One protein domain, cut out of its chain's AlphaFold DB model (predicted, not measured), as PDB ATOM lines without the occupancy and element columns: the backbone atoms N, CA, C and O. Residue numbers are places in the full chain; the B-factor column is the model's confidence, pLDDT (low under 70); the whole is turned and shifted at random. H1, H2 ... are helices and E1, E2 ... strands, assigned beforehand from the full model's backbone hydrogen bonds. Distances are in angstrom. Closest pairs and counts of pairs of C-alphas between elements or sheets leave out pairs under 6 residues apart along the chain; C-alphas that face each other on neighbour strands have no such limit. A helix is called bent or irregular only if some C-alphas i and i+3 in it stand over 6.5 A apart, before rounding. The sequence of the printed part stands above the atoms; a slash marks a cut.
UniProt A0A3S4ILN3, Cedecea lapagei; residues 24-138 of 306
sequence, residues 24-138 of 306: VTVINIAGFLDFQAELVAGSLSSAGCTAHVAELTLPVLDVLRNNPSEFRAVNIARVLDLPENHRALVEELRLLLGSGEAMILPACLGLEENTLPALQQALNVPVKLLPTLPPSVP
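AT A GLANCE: This is residues 24 to 138 of the 306 residues of a protein of Cedecea lapagei (UniProt A0A3S4ILN3). A strongly twisted sheet of four parallel strands makes the middle, with H1 over one face and H4 and H5 on the other, three layers in all. H2 and H3, a helical hairpin, sit off the sheet, beyond the end where its strands finish. The printed part has 115 residues with five named helices and four named strands, in the order E1 H1 E2 H2 H3 H4 E3 H5 E4; the class is mixed, helices and strands, and the sheet runs E2 E1 E3 E4. The whole is compact, with a radius of gyration of the C-alphas of 13.3 A, and spans 37 by 28 by 23 A.

IN THESE COORDINATES: The strands are E2, residues 50 to 56, 19.4 A long; E1, residues 24 to 29, 16.1 A, beginning at C-alpha 24 (217.602, 369.849, 484.640); E3, residues 102 to 106, 13.7 A; and E4, residues 127 to 130, ending at C-alpha 130 (223.845, 368.163, 496.227). The helices are H4, residues 83 to 97, 21.2 A, beginning at C-alpha 83 (216.321, 387.569, 503.923); H1, residues 37 to 46, 14.2 A; H5, residues 115 to 123, 12.2 A; H3, residues 73 to 80; and H2, residues 59 to 65. H4 is irregular, with C-alphas 84 and 87 7.0 A apart; H2 is irregular, but only just, with C-alphas 60 and 63 6.6 A apart.

HOW THE PARTS SIT: N 26 and O 52 of E1 and E2 are 2.8 A apart, N 27 and O 104 of E1 and E3 2.8 A, and N 128 and O 103 of E4 and E3 2.8 A, each within hydrogen-bond range. E1, H1, E2 and E3, H5, E4 are strand-helix-strand units, two parallel neighbour strands with a helix between, each with a right-handed crossover. H1 is over E1 at a height over the sheet of 7.5 A, along the strands; its closest C-alphas to E2 are Ala 41 and Ala 51, 5.0 A. H4, on the opposite face, has a height over the sheet of 8.3 A and runs slantwise to the strands, at 47 degrees to E1 on the local plane. H5 touches H4, closest C-alphas Arg 94 and Leu 123 at 6.4 A, with a steep tilt of 49 degrees, the same way. H2 touches H3, closest C-alphas Leu 61 and Ile 76 at 7.0 A, with a shallow tilt of 29 degrees, opposite ways. H3 and H4 touch only at the corner, and only just, with 3 pairs of C-alphas within 8 A, the closest Leu 80 and His 86 at 7.0 A. H1 and H4 are apart. In H1, H3 and H5 every O i to N i+4 pair is within hydrogen-bond range; in H4 9 of 11 are, and in H2 1 of 3, beside 3 of 4 O i to N i+3 pairs.

THE WHOLE: The two C-alphas farthest apart are those of Gly 48 and Asn 66, 39.3 A. The printed part has no cut and no long link. The mean pLDDT of the printed part is 93.8, and no printed residue is under 70.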
ATOM      1  N   VAL A  24     217.116 369.302 483.367       96.81
ATOM      2  CA  VAL A  24     217.602 369.849 484.640       96.81
ATOM      3  C   VAL A  24     218.686 370.887 484.391       96.81
ATOM      4  O   VAL A  24     219.589 370.673 483.584       96.81
ATOM      5  N   THR A  25     218.630 371.991 485.130       98.00
ATOM      6  CA  THR A  25     219.710 372.981 485.162       98.00
ATOM      7  C   THR A  25     220.582 372.713 486.383       98.00
ATOM      8  O   THR A  25     220.133 372.826 487.523       98.00
ATOM      9  N   VAL A  26     221.832 372.325 486.151       97.31
ATOM     10  CA  VAL A  26     222.849 372.164 487.190       97.31
ATOM     11  C   VAL A  26     223.571 373.493 487.342       97.31
ATOM     12  O   VAL A  26     224.156 373.997 486.391       97.31
ATOM     13  N   ILE A  27     223.522 374.071 488.532       97.94
ATOM     14  CA  ILE A  27     224.015 375.420 488.782       97.94
ATOM     15  C   ILE A  27     225.227 375.321 489.688       97.94
ATOM     16  O   ILE A  27     225.116 374.830 490.810       97.94
ATOM     17  N   ASN A  28     226.377 375.787 489.206       96.94
ATOM     18  CA  ASN A  28     227.521 376.049 490.070       96.94
ATOM     19  C   ASN A  28     227.435 377.461 490.663       96.94
ATOM     20  O   ASN A  28     226.678 378.293 490.180       96.94
ATOM     21  N   ILE A  29     228.233 377.748 491.687       96.94
ATOM     22  CA  ILE A  29     228.463 379.114 492.167       96.94
ATOM     23  C   ILE A  29     229.814 379.571 491.624       96.94
ATOM     24  O   ILE A  29     230.802 378.856 491.793       96.94
ATOM     25  N   ALA A  30     229.878 380.754 491.008       94.62
ATOM     26  CA  ALA A  30     231.114 381.264 490.418       94.62
ATOM     27  C   ALA A  30     232.265 381.268 491.439       94.62
ATOM     28  O   ALA A  30     232.161 381.880 492.511       94.62
ATOM     29  N   GLY A  31     233.358 380.575 491.111       90.69
ATOM     30  CA  GLY A  31     234.533 380.420 491.977       90.69
ATOM     31  C   GLY A  31     234.410 379.366 493.089       90.69
ATOM     32  O   GLY A  31     235.331 379.234 493.892       90.69
ATOM     33  N   PHE A  32     233.312 378.605 493.162       94.00
ATOM     34  CA  PHE A  32     233.139 377.551 494.164       94.00
ATOM     35  C   PHE A  32     233.719 376.222 493.669       94.00
ATOM     36  O   PHE A  32     233.182 375.585 492.767       94.00
ATOM     37  N   LEU A  33     234.831 375.800 494.274       90.88
ATOM     38  CA  LEU A  33     235.629 374.664 493.795       90.88
ATOM     39  C   LEU A  33     235.157 373.303 494.328       90.88
ATOM     40  O   LEU A  33     235.428 372.265 493.718       90.88
ATOM     41  N   ASP A  34     234.422 373.299 495.444       92.06
ATOM     42  CA  ASP A  34     233.966 372.076 496.115       92.06
ATOM     43  C   ASP A  34     232.769 371.416 495.395       92.06
ATOM     44  O   ASP A  34     232.270 370.392 495.869       92.06
ATOM     45  N   PHE A  35     232.304 371.978 494.268       94.31
ATOM     46  CA  PHE A  35     231.238 371.442 493.419       94.31
ATOM     47  C   PHE A  35     231.627 371.456 491.937       94.31
ATOM     48  O   PHE A  35     232.109 372.453 491.418       94.31
ATOM     49  N   GLN A  36     231.410 370.331 491.255       93.94
ATOM     50  CA  GLN A  36     231.809 370.116 489.858       93.94
ATOM     51  C   GLN A  36     230.550 369.893 489.009       93.94
ATOM     52  O   GLN A  36     230.076 368.757 488.880       93.94
ATOM     53  N   ALA A  37     229.964 370.976 488.494       95.19
ATOM     54  CA  ALA A  37     228.655 370.952 487.837       95.19
ATOM     55  C   ALA A  37     228.654 370.130 486.540       95.19
ATOM     56  O   ALA A  37     227.699 369.410 486.261       95.19
ATOM     57  N   GLU A  38     229.754 370.150 485.798       95.06
ATOM     58  CA  GLU A  38     229.967 369.429 484.546       95.06
ATOM     59  C   GLU A  38     229.956 367.915 484.771       95.06
ATOM     60  O   GLU A  38     229.336 367.173 484.010       95.06
ATOM     61  N   LEU A  39     230.570 367.439 485.862       94.44
ATOM     62  CA  LEU A  39     230.542 366.018 486.229       94.44
ATOM     63  C   LEU A  39     229.132 365.561 486.619       94.44
ATOM     64  O   LEU A  39     228.722 364.443 486.290       94.44
ATOM     65  N   VAL A  40     228.389 366.420 487.322       94.31
ATOM     66  CA  VAL A  40     226.987 366.164 487.677       94.31
ATOM     67  C   VAL A  40     226.129 366.118 486.412       94.31
ATOM     68  O   VAL A  40     225.429 365.128 486.205       94.31
ATOM     69  N   ALA A  41     226.226 367.119 485.536       94.56
ATOM     70  CA  ALA A  41     225.490 367.175 484.276       94.56
ATOM     71  C   ALA A  41     225.814 365.989 483.352       94.56
ATOM     72  O   ALA A  41     224.902 365.391 482.779       94.56
ATOM     73  N   GLY A  42     227.087 365.588 483.268       94.12
ATOM     74  CA  GLY A  42     227.511 364.397 482.531       94.12
ATOM     75  C   GLY A  42     226.854 363.123 483.064       94.12
ATOM     76  O   GLY A  42     226.296 362.346 482.294       94.12
ATOM     77  N   SER A  43     226.830 362.952 484.389       92.69
ATOM     78  CA  SER A  43     226.223 361.779 485.034       92.69
ATOM     79  C   SER A  43     224.698 361.731 484.853       92.69
ATOM     80  O   SER A  43     224.140 360.663 484.614       92.69
ATOM     81  N   LEU A  44     224.023 362.884 484.908       92.31
ATOM     82  CA  LEU A  44     222.590 363.011 484.612       92.31
ATOM     83  C   LEU A  44     222.279 362.683 483.147       92.31
ATOM     84  O   LEU A  44     221.331 361.948 482.868       92.31
ATOM     85  N   SER A  45     223.118 363.163 482.228       92.81
ATOM     86  CA  SER A  45     222.994 362.900 480.791       92.81
ATOM     87  C   SER A  45     223.168 361.420 480.471       92.81
ATOM     88  O   SER A  45     222.361 360.852 479.735       92.81
ATOM     89  N   SER A  46     224.147 360.753 481.091       90.69
ATOM     90  CA  SER A  46     224.314 359.298 480.981       90.69
ATOM     91  C   SER A  46     223.127 358.507 481.542       90.69
ATOM     92  O   SER A  46     222.890 357.383 481.107       90.69
ATOM     93  N   ALA A  47     222.361 359.086 482.471       88.38
ATOM     94  CA  ALA A  47     221.138 358.503 483.023       88.38
ATOM     95  C   ALA A  47     219.862 358.875 482.231       88.38
ATOM     96  O   ALA A  47     218.758 358.559 482.672       88.38
ATOM     97  N   GLY A  48     219.991 359.536 481.074       90.56
ATOM     98  CA  GLY A  48     218.868 359.883 480.194       90.56
ATOM     99  C   GLY A  48     218.167 361.207 480.520       90.56
ATOM    100  O   GLY A  48     217.082 361.459 479.996       90.56
ATOM    101  N   CYS A  49     218.760 362.058 481.360       93.12
ATOM    102  CA  CYS A  49     218.250 363.393 481.681       93.12
ATOM    103  C   CYS A  49     219.064 364.463 480.941       93.12
ATOM    104  O   CYS A  49     220.280 364.533 481.094       93.12
ATOM    105  N   THR A  50     218.424 365.330 480.158       95.88
ATOM    106  CA  THR A  50     219.115 366.458 479.522       95.88
ATOM    107  C   THR A  50     219.531 367.467 480.591       95.88
ATOM    108  O   THR A  50     218.678 368.112 481.200       95.88
ATOM    109  N   ALA A  51     220.835 367.618 480.816       95.50
ATOM    110  CA  ALA A  51     221.367 368.529 481.820       95.50
ATOM    111  C   ALA A  51     222.110 369.710 481.181       95.50
ATOM    112  O   ALA A  51     222.959 369.517 480.314       95.50
ATOM    113  N   HIS A  52     221.809 370.924 481.636       95.88
ATOM    114  CA  HIS A  52     222.516 372.149 481.258       95.88
ATOM    115  C   HIS A  52     223.285 372.692 482.463       95.88
ATOM    116  O   HIS A  52     222.732 372.735 483.560       95.88
ATOM    117  N   VAL A  53     224.536 373.114 482.268       97.44
ATOM    118  CA  VAL A  53     225.329 373.761 483.321       97.44
ATOM    119  C   VAL A  53     225.173 375.271 483.225       97.44
ATOM    120  O   VAL A  53     225.341 375.846 482.155       97.44
ATOM    121  N   ALA A  54     224.870 375.906 484.347       97.62
ATOM    122  CA  ALA A  54     224.845 377.354 484.488       97.62
ATOM    123  C   ALA A  54     225.665 377.774 485.715       97.62
ATOM    124  O   ALA A  54     225.955 376.956 486.591       97.62
ATOM    125  N   GLU A  55     226.033 379.048 485.792       97.44
ATOM    126  CA  GLU A  55     226.853 379.572 486.882       97.44
ATOM    127  C   GLU A  55     226.153 380.747 487.570       97.44
ATOM    128  O   GLU A  55     225.789 381.731 486.934       97.44
ATOM    129  N   LEU A  56     225.964 380.629 488.884       97.69
ATOM    130  CA  LEU A  56     225.401 381.657 489.744       97.69
ATOM    131  C   LEU A  56     226.464 382.694 490.092       97.69
ATOM    132  O   LEU A  56     227.431 382.392 490.801       97.69
ATOM    133  N   THR A  57     226.218 383.936 489.679       95.62
ATOM    134  CA  THR A  57     227.032 385.090 490.057       95.62
ATOM    135  C   THR A  57     226.187 386.074 490.849       95.62
ATOM    136  O   THR A  57     225.237 386.654 490.342       95.62
ATOM    137  N   LEU A  58     226.546 386.281 492.115       95.75
ATOM    138  CA  LEU A  58     225.917 387.277 492.977       95.75
ATOM    139  C   LEU A  58     227.001 388.165 493.595       95.75
ATOM    140  O   LEU A  58     227.898 387.618 494.249       95.75
ATOM    141  N   PRO A  59     226.913 389.505 493.458       94.44
ATOM    142  CA  PRO A  59     227.899 390.423 494.030       94.44
ATOM    143  C   PRO A  59     228.048 390.301 495.550       94.44
ATOM    144  O   PRO A  59     229.131 390.478 496.098       94.44
ATOM    145  N   VAL A  60     226.979 389.922 496.259       93.69
ATOM    146  CA  VAL A  60     227.030 389.730 497.719       93.69
ATOM    147  C   VAL A  60     228.016 388.632 498.149       93.69
ATOM    148  O   VAL A  60     228.505 388.637 499.276       93.69
ATOM    149  N   LEU A  61     228.361 387.711 497.245       95.38
ATOM    150  CA  LEU A  61     229.345 386.662 497.502       95.38
ATOM    151  C   LEU A  61     230.795 387.127 497.285       95.38
ATOM    152  O   LEU A  61     231.709 386.431 497.723       95.38
ATOM    153  N   ASP A  62     231.033 388.291 496.668       91.19
ATOM    154  CA  ASP A  62     232.387 388.788 496.371       91.19
ATOM    155  C   ASP A  62     233.210 389.032 497.636       91.19
ATOM    156  O   ASP A  62     234.412 388.772 497.659       91.19
ATOM    157  N   VAL A  63     232.560 389.441 498.729       88.19
ATOM    158  CA  VAL A  63     233.228 389.646 500.023       88.19
ATOM    159  C   VAL A  63     233.907 388.362 500.505       88.19
ATOM    160  O   VAL A  63     235.022 388.416 501.022       88.19
ATOM    161  N   LEU A  64     233.273 387.204 500.286       88.56
ATOM    162  CA  LEU A  64     233.833 385.903 500.652       88.56
ATOM    163  C   LEU A  64     234.992 385.493 499.732       88.56
ATOM    164  O   LEU A  64     235.853 384.727 500.150       88.56
ATOM    165  N   ARG A  65     235.043 386.004 498.495       86.25
ATOM    166  CA  ARG A  65     236.104 385.686 497.521       86.25
ATOM    167  C   ARG A  65     237.430 386.373 497.843       86.25
ATOM    168  O   ARG A  65     238.474 385.890 497.413       86.25
ATOM    169  N   ASN A  66     237.410 387.436 498.650       84.44
ATOM    170  CA  ASN A  66     238.625 388.105 499.127       84.44
ATOM    171  C   ASN A  66     239.536 387.178 499.945       84.44
ATOM    172  O   ASN A  66     240.738 387.419 500.031       84.44
ATOM    173  N   ASN A  67     238.979 386.113 500.532       83.88
ATOM    174  CA  ASN A  67     239.750 385.056 501.163       83.88
ATOM    175  C   ASN A  67     239.278 383.679 500.658       83.88
ATOM    176  O   ASN A  67     238.220 383.209 501.076       83.88
ATOM    177  N   PRO A  68     240.073 382.973 499.834       75.94
ATOM    178  CA  PRO A  68     239.711 381.649 499.328       75.94
ATOM    179  C   PRO A  68     239.373 380.620 500.419       75.94
ATOM    180  O   PRO A  68     238.585 379.710 500.171       75.94
ATOM    181  N   SER A  69     239.917 380.757 501.639       82.06
ATOM    182  CA  SER A  69     239.569 379.864 502.754       82.06
ATOM    183  C   SER A  69     238.147 380.075 503.275       82.06
ATOM    184  O   SER A  69     237.587 379.162 503.881       82.06
ATOM    185  N   GLU A  70     237.565 381.252 503.037       85.25
ATOM    186  CA  GLU A  70     236.214 381.623 503.458       85.25
ATOM    187  C   GLU A  70     235.153 381.259 502.416       85.25
ATOM    188  O   GLU A  70     233.974 381.180 502.768       85.25
ATOM    189  N   PHE A  71     235.537 380.971 501.167       92.06
ATOM    190  CA  PHE A  71     234.608 380.594 500.094       92.06
ATOM    191  C   PHE A  71     234.168 379.122 500.191       92.06
ATOM    192  O   PHE A  71     234.355 378.309 499.286       92.06
ATOM    193  N   ARG A  72     233.601 378.764 501.347       93.31
ATOM    194  CA  ARG A  72     233.152 377.414 501.715       93.31
ATOM    195  C   ARG A  72     231.637 377.363 501.827       93.31
ATOM    196  O   ARG A  72     231.002 378.358 502.171       93.31
ATOM    197  N   ALA A  73     231.065 376.176 501.616       94.88
ATOM    198  CA  ALA A  73     229.617 375.970 501.537       94.88
ATOM    199  C   ALA A  73     228.829 376.600 502.696       94.88
ATOM    200  O   ALA A  73     227.799 377.231 502.479       94.88
ATOM    201  N   VAL A  74     229.336 376.475 503.927       95.19
ATOM    202  CA  VAL A  74     228.689 377.016 505.134       95.19
ATOM    203  C   VAL A  74     228.697 378.542 505.163       95.19
ATOM    204  O   VAL A  74     227.700 379.148 505.541       95.19
ATOM    205  N   ASN A  75     229.794 379.179 504.758       95.12
ATOM    206  CA  ASN A  75     229.875 380.638 504.728       95.12
ATOM    207  C   ASN A  75     229.018 381.216 503.602       95.12
ATOM    208  O   ASN A  75     228.322 382.204 503.818       95.12
ATOM    209  N   ILE A  76     229.001 380.559 502.440       96.44
ATOM    210  CA  ILE A  76     228.091 380.909 501.345       96.44
ATOM    211  C   ILE A  76     226.638 380.791 501.823       96.44
ATOM    212  O   ILE A  76     225.873 381.736 501.654       96.44
ATOM    213  N   ALA A  77     226.276 379.697 502.501       96.38
ATOM    214  CA  ALA A  77     224.928 379.505 503.034       96.38
ATOM    215  C   ALA A  77     224.528 380.595 504.030       96.38
ATOM    216  O   ALA A  77     223.426 381.120 503.934       96.38
ATOM    217  N   ARG A  78     225.432 381.005 504.927       95.50
ATOM    218  CA  ARG A  78     225.181 382.114 505.863       95.50
ATOM    219  C   ARG A  78     224.867 383.433 505.169       95.50
ATOM    220  O   ARG A  78     224.168 384.241 505.756       95.50
ATOM    221  N   VAL A  79     225.397 383.663 503.968       95.69
ATOM    222  CA  VAL A  79     225.088 384.856 503.174       95.69
ATOM    223  C   VAL A  79     223.787 384.659 502.398       95.69
ATOM    224  O   VAL A  79     222.915 385.521 502.441       95.69
ATOM    225  N   LEU A  80     223.630 383.530 501.702       96.00
ATOM    226  CA  LEU A  80     222.467 383.273 500.845       96.00
ATOM    227  C   LEU A  80     221.159 383.072 501.622       96.00
ATOM    228  O   LEU A  80     220.094 383.361 501.082       96.00
ATOM    229  N   ASP A  81     221.231 382.616 502.872       95.69
ATOM    230  CA  ASP A  81     220.061 382.430 503.738       95.69
ATOM    231  C   ASP A  81     219.536 383.742 504.340       95.69
ATOM    232  O   ASP A  81     218.444 383.759 504.910       95.69
ATOM    233  N   LEU A  82     220.279 384.849 504.218       95.12
ATOM    234  CA  LEU A  82     219.832 386.144 504.722       95.12
ATOM    235  C   LEU A  82     218.616 386.653 503.926       95.12
ATOM    236  O   LEU A  82     218.675 386.700 502.689       95.12
ATOM    237  N   PRO A  83     217.529 387.090 504.594       94.12
ATOM    238  CA  PRO A  83     216.321 387.569 503.923       94.12
ATOM    239  C   PRO A  83     216.570 388.687 502.902       94.12
ATOM    240  O   PRO A  83     215.925 388.707 501.853       94.12
ATOM    241  N   GLU A  84     217.520 389.591 503.163       95.19
ATOM    242  CA  GLU A  84     217.883 390.680 502.248       95.19
ATOM    243  C   GLU A  84     218.434 390.193 500.896       95.19
ATOM    244  O   GLU A  84     218.254 390.868 499.881       95.19
ATOM    245  N   ASN A  85     219.037 389.000 500.852       95.56
ATOM    246  CA  ASN A  85     219.633 388.431 499.641       95.56
ATOM    247  C   ASN A  85     218.649 387.573 498.837       95.56
ATOM    248  O   ASN A  85     218.899 387.279 497.665       95.56
ATOM    249  N   HIS A  86     217.506 387.212 499.429       95.00
ATOM    250  CA  HIS A  86     216.533 386.302 498.827       95.00
ATOM    251  C   HIS A  86     216.029 386.795 497.465       95.00
ATOM    252  O   HIS A  86     215.946 386.020 496.512       95.00
ATOM    253  N   ARG A  87     215.722 388.093 497.339       96.25
ATOM    254  CA  ARG A  87     215.221 388.665 496.080       96.25
ATOM    255  C   ARG A  87     216.240 388.531 494.946       96.25
ATOM    256  O   ARG A  87     215.883 388.026 493.887       96.25
ATOM    257  N   ALA A  88     217.484 388.947 495.183       96.81
ATOM    258  CA  ALA A  88     218.550 388.880 494.185       96.81
ATOM    259  C   ALA A  88     218.858 387.427 493.787       96.81
ATOM    260  O   ALA A  88     218.996 387.126 492.604       96.81
ATOM    261  N   LEU A  89     218.882 386.510 494.761       97.50
ATOM    262  CA  LEU A  89     219.067 385.081 494.512       97.50
ATOM    263  C   LEU A  89     217.955 384.504 493.620       97.50
ATOM    264  O   LEU A  89     218.245 383.790 492.665       97.50
ATOM    265  N   VAL A  90     216.688 384.818 493.906       97.81
ATOM    266  CA  VAL A  90     215.540 384.364 493.103       97.81
ATOM    267  C   VAL A  90     215.585 384.932 491.684       97.81
ATOM    268  O   VAL A  90     215.306 384.204 490.733       97.81
ATOM    269  N   GLU A  91     215.879 386.224 491.534       97.31
ATOM    270  CA  GLU A  91     215.953 386.887 490.228       97.31
ATOM    271  C   GLU A  91     217.036 386.247 489.351       97.31
ATOM    272  O   GLU A  91     216.736 385.844 488.227       97.31
ATOM    273  N   GLU A  92     218.237 386.048 489.896       97.94
ATOM    274  CA  GLU A  92     219.349 385.427 489.174       97.94
ATOM    275  C   GLU A  92     219.057 383.959 488.833       97.94
ATOM    276  O   GLU A  92     219.178 383.541 487.683       97.94
ATOM    277  N   LEU A  93     218.573 383.164 489.794       97.81
ATOM    278  CA  LEU A  93     218.222 381.767 489.528       97.81
ATOM    279  C   LEU A  93     217.132 381.647 488.457       97.81
ATOM    280  O   LEU A  93     217.220 380.770 487.600       97.81
ATOM    281  N   ARG A  94     216.139 382.543 488.433       96.88
ATOM    282  CA  ARG A  94     215.102 382.530 487.390       96.88
ATOM    283  C   ARG A  94     215.693 382.712 485.988       96.88
ATOM    284  O   ARG A  94     215.203 382.074 485.059       96.88
ATOM    285  N   LEU A  95     216.735 383.531 485.837       96.25
ATOM    286  CA  LEU A  95     217.448 383.693 484.565       96.25
ATOM    287  C   LEU A  95     218.212 382.419 484.186       96.25
ATOM    288  O   LEU A  95     218.136 381.971 483.043       96.25
ATOM    289  N   LEU A  96     218.893 381.799 485.156       97.50
ATOM    290  CA  LEU A  96     219.699 380.594 484.932       97.50
ATOM    291  C   LEU A  96     218.858 379.342 484.654       97.50
ATOM    292  O   LEU A  96     219.345 378.426 483.992       97.50
ATOM    293  N   LEU A  97     217.607 379.282 485.133       95.50
ATOM    294  CA  LEU A  97     216.716 378.132 484.939       95.50
ATOM    295  C   LEU A  97     216.572 377.744 483.461       95.50
ATOM    296  O   LEU A  97     216.576 376.554 483.139       95.50
ATOM    297  N   GLY A  98     216.440 378.731 482.569       89.88
ATOM    298  CA  GLY A  98     216.197 378.500 481.147       89.88
ATOM    299  C   GLY A  98     214.955 377.630 480.906       89.88
ATOM    300  O   GLY A  98     213.866 377.934 481.386       89.88
ATOM    301  N   SER A  99     215.118 376.534 480.159       88.56
ATOM    302  CA  SER A  99     214.055 375.559 479.851       88.56
ATOM    303  C   SER A  99     214.045 374.326 480.775       88.56
ATOM    304  O   SER A  99     213.390 373.317 480.464       88.56
ATOM    305  N   GLY A 100     214.789 374.384 481.886       93.06
ATOM    306  CA  GLY A 100     214.861 373.330 482.894       93.06
ATOM    307  C   GLY A 100     213.546 373.150 483.658       93.06
ATOM    308  O   GLY A 100     212.836 374.106 483.950       93.06
ATOM    309  N   GLU A 101     213.225 371.903 483.995       96.50
ATOM    310  CA  GLU A 101     212.057 371.527 484.808       96.50
ATOM    311  C   GLU A 101     212.390 371.513 486.310       96.50
ATOM    312  O   GLU A 101     211.487 371.540 487.143       96.50
ATOM    313  N   ALA A 102     213.681 371.472 486.653       96.44
ATOM    314  CA  ALA A 102     214.205 371.561 488.010       96.44
ATOM    315  C   ALA A 102     215.640 372.100 488.017       96.44
ATOM    316  O   ALA A 102     216.346 372.058 487.002       96.44
ATOM    317  N   MET A 103     216.081 372.552 489.190       97.19
ATOM    318  CA  MET A 103     217.446 373.006 489.433       97.19
ATOM    319  C   MET A 103     218.181 372.090 490.405       97.19
ATOM    320  O   MET A 103     217.602 371.634 491.393       97.19
ATOM    321  N   ILE A 104     219.474 371.880 490.168       96.69
ATOM    322  CA  ILE A 104     220.381 371.228 491.115       96.69
ATOM    323  C   ILE A 104     221.527 372.184 491.433       96.69
ATOM    324  O   ILE A 104     222.299 372.530 490.546       96.69
ATOM    325  N   LEU A 105     221.643 372.580 492.697       97.44
ATOM    326  CA  LEU A 105     222.692 373.465 493.202       97.44
ATOM    327  C   LEU A 105     223.629 372.692 494.142       97.44
ATOM    328  O   LEU A 105     223.227 371.666 494.709       97.44
ATOM    329  N   PRO A 106     224.855 373.182 494.393       96.81
ATOM    330  CA  PRO A 106     225.596 372.762 495.571       96.81
ATOM    331  C   PRO A 106     224.796 373.083 496.837       96.81
ATOM    332  O   PRO A 106     224.093 374.091 496.907       96.81
ATOM    333  N   ALA A 107     224.936 372.255 497.871       95.44
ATOM    334  CA  ALA A 107     224.335 372.480 499.183       95.44
ATOM    335  C   ALA A 107     225.039 373.620 499.950       95.44
ATOM    336  O   ALA A 107     225.666 373.405 500.983       95.44
ATOM    337  N   CYS A 108     224.940 374.833 499.405       96.38
ATOM    338  CA  CYS A 108     225.473 376.092 499.926       96.38
ATOM    339  C   CYS A 108     224.347 377.052 500.337       96.38
ATOM    340  O   CYS A 108     224.531 378.260 500.303       96.38
ATOM    341  N   LEU A 109     223.170 376.518 500.661       94.31
ATOM    342  CA  LEU A 109     222.014 377.249 501.177       94.31
ATOM    343  C   LEU A 109     221.160 376.309 502.030       94.31
ATOM    344  O   LEU A 109     221.273 375.081 501.921       94.31
ATOM    345  N   GLY A 110     220.297 376.877 502.862       92.19
ATOM    346  CA  GLY A 110     219.437 376.127 503.766       92.19
ATOM    347  C   GLY A 110     220.151 375.647 505.031       92.19
ATOM    348  O   GLY A 110     219.876 374.547 505.505       92.19
ATOM    349  N   LEU A 111     221.058 376.443 505.599       91.44
ATOM    350  CA  LEU A 111     221.321 376.355 507.040       91.44
ATOM    351  C   LEU A 111     220.039 376.681 507.813       91.44
ATOM    352  O   LEU A 111     219.696 375.956 508.747       91.44
ATOM    353  N   GLU A 112     219.310 377.701 507.359       89.06
ATOM    354  CA  GLU A 112     217.969 378.018 507.842       89.06
ATOM    355  C   GLU A 112     216.916 377.094 507.204       89.06
ATOM    356  O   GLU A 112     216.931 376.807 506.003       89.06
ATOM    357  N   GLU A 113     215.970 376.602 508.012       83.94
ATOM    358  CA  GLU A 113     214.989 375.586 507.584       83.94
ATOM    359  C   GLU A 113     214.048 376.092 506.478       83.94
ATOM    360  O   GLU A 113     213.604 375.313 505.634       83.94
ATOM    361  N   ASN A 114     213.791 377.402 506.443       89.88
ATOM    362  CA  ASN A 114     212.806 378.012 505.551       89.88
ATOM    363  C   ASN A 114     213.380 378.509 504.214       89.88
ATOM    364  O   ASN A 114     212.588 378.783 503.310       89.88
ATOM    365  N   THR A 115     214.709 378.590 504.037       92.56
ATOM    366  CA  THR A 115     215.298 379.156 502.806       92.56
ATOM    367  C   THR A 115     214.896 378.367 501.567       92.56
ATOM    368  O   THR A 115     214.414 378.930 500.588       92.56
ATOM    369  N   LEU A 116     215.077 377.043 501.592       93.69
ATOM    370  CA  LEU A 116     214.818 376.211 500.419       93.69
ATOM    371  C   LEU A 116     213.318 376.146 500.058       93.69
ATOM    372  O   LEU A 116     213.002 376.293 498.876       93.69
ATOM    373  N   PRO A 117     212.378 375.968 501.012       94.25
ATOM    374  CA  PRO A 117     210.948 376.099 500.728       94.25
ATOM    375  C   PRO A 117     210.566 377.451 500.113       94.25
ATOM    376  O   PRO A 117     209.872 377.468 499.095       94.25
ATOM    377  N   ALA A 118     211.058 378.565 500.669       94.62
ATOM    378  CA  ALA A 118     210.778 379.906 500.152       94.62
ATOM    379  C   ALA A 118     211.307 380.092 498.720       94.62
ATOM    380  O   ALA A 118     210.600 380.606 497.850       94.62
ATOM    381  N   LEU A 119     212.513 379.584 498.451       95.62
ATOM    382  CA  LEU A 119     213.134 379.646 497.135       95.62
ATOM    383  C   LEU A 119     212.343 378.850 496.085       95.62
ATOM    384  O   LEU A 119     212.059 379.362 495.003       95.62
ATOM    385  N   GLN A 120     211.940 377.617 496.411       95.81
ATOM    386  CA  GLN A 120     211.119 376.788 495.518       95.81
ATOM    387  C   GLN A 120     209.758 377.429 495.234       95.81
ATOM    388  O   GLN A 120     209.304 377.419 494.090       95.81
ATOM    389  N   GLN A 121     209.125 378.026 496.249       96.31
ATOM    390  CA  GLN A 121     207.857 378.736 496.084       96.31
ATOM    391  C   GLN A 121     208.005 379.942 495.145       96.31
ATOM    392  O   GLN A 121     207.156 380.156 494.282       96.31
ATOM    393  N   ALA A 122     209.086 380.712 495.277       96.56
ATOM    394  CA  ALA A 122     209.324 381.896 494.456       96.56
ATOM    395  C   ALA A 122     209.708 381.564 493.000       96.56
ATOM    396  O   ALA A 122     209.355 382.306 492.077       96.56
ATOM    397  N   LEU A 123     210.433 380.465 492.779       96.19
ATOM    398  CA  LEU A 123     210.844 380.015 491.445       96.19
ATOM    399  C   LEU A 123     209.774 379.175 490.733       96.19
ATOM    400  O   LEU A 123     209.821 379.057 489.511       96.19
ATOM    401  N   ASN A 124     208.812 378.618 491.476       95.88
ATOM    402  CA  ASN A 124     207.785 377.700 490.976       95.88
ATOM    403  C   ASN A 124     208.364 376.475 490.235       95.88
ATOM    404  O   ASN A 124     207.756 375.940 489.310       95.88
ATOM    405  N   VAL A 125     209.555 376.031 490.648       95.88
ATOM    406  CA  VAL A 125     210.204 374.799 490.185       95.88
ATOM    407  C   VAL A 125     210.918 374.109 491.350       95.88
ATOM    408  O   VAL A 125     211.317 374.776 492.311       95.88
ATOM    409  N   PRO A 126     211.119 372.782 491.293       96.19
ATOM    410  CA  PRO A 126     211.914 372.079 492.288       96.19
ATOM    411  C   PRO A 126     213.368 372.554 492.296       96.19
ATOM    412  O   PRO A 126     214.019 372.636 491.253       96.19
ATOM    413  N   VAL A 127     213.889 372.792 493.497       96.75
ATOM    414  CA  VAL A 127     215.290 373.138 493.740       96.75
ATOM    415  C   VAL A 127     215.875 372.054 494.629       96.75
ATOM    416  O   VAL A 127     215.399 371.809 495.738       96.75
ATOM    417  N   LYS A 128     216.890 371.362 494.121       95.94
ATOM    418  CA  LYS A 128     217.569 370.268 494.813       95.94
ATOM    419  C   LYS A 128     219.006 370.651 495.132       95.94
ATOM    420  O   LYS A 128     219.641 371.396 494.392       95.94
ATOM    421  N   LEU A 129     219.514 370.131 496.243       95.44
ATOM    422  CA  LEU A 129     220.835 370.437 496.774       95.44
ATOM    423  C   LEU A 129     221.687 369.172 496.795       95.44
ATOM    424  O   LEU A 129     221.314 368.162 497.391       95.44
ATOM    425  N   LEU A 130     222.855 369.229 496.163       94.06
ATOM    426  CA  LEU A 130     223.845 368.163 496.227       94.06
ATOM    427  C   LEU A 130     224.893 368.469 497.305       94.06
ATOM    428  O   LEU A 130     225.504 369.539 497.264       94.06
ATOM    429  N   PRO A 131     225.137 367.545 498.257       90.56
ATOM    430  CA  PRO A 131     226.155 367.731 499.286       90.56
ATOM    431  C   PRO A 131     227.541 368.008 498.697       90.56
ATOM    432  O   PRO A 131     227.970 367.334 497.760       90.56
ATOM    433  N   THR A 132     228.238 368.980 499.282       91.94
ATOM    434  CA  THR A 132     229.588 369.411 498.901       91.94
ATOM    435  C   THR A 132     230.652 368.771 499.789       91.94
ATOM    436  O   THR A 132     230.337 367.972 500.676       91.94
ATOM    437  N   LEU A 133     231.925 369.115 499.566       89.94
ATOM    438  CA  LEU A 133     232.983 368.765 500.514       89.94
ATOM    439  C   LEU A 133     232.685 369.347 501.913       89.94
ATOM    440  O   LEU A 133     231.990 370.363 502.016       89.94
ATOM    441  N   PRO A 134     233.184 368.712 502.995       87.50
ATOM    442  CA  PRO A 134     233.020 369.231 504.348       87.50
ATOM    443  C   PRO A 134     233.547 370.669 504.492       87.50
ATOM    444  O   PRO A 134     234.550 371.004 503.858       87.50
ATOM    445  N   PRO A 135     232.951 371.500 505.366       89.88
ATOM    446  CA  PRO A 135     231.798 371.204 506.223       89.88
ATOM    447  C   PRO A 135     230.468 371.114 505.448       89.88
ATOM    448  O   PRO A 135     230.237 371.839 504.487       89.88
ATOM    449  N   SER A 136     229.582 370.213 505.887       90.88
ATOM    450  CA  SER A 136     228.316 369.903 505.204       90.88
ATOM    451  C   SER A 136     227.146 370.698 505.785       90.88
ATOM    452  O   SER A 136     226.720 370.428 506.908       90.88
ATOM    453  N   VAL A 137     226.579 371.625 505.006       93.94
ATOM    454  CA  VAL A 137     225.356 372.379 505.353       93.94
ATOM    455  C   VAL A 137     224.179 371.465 505.736       93.94
ATOM    456  O   VAL A 137     223.645 371.642 506.833       93.94
ATOM    457  N   PRO A 138     223.785 370.447 504.936       91.31
ATOM    458  CA  PRO A 138     222.688 369.561 505.326       91.31
ATOM    459  C   PRO A 138     223.026 368.745 506.581       91.31
ATOM    460  O   PRO A 138     222.152 368.516 507.417       91.31
TER     461      PRO A 138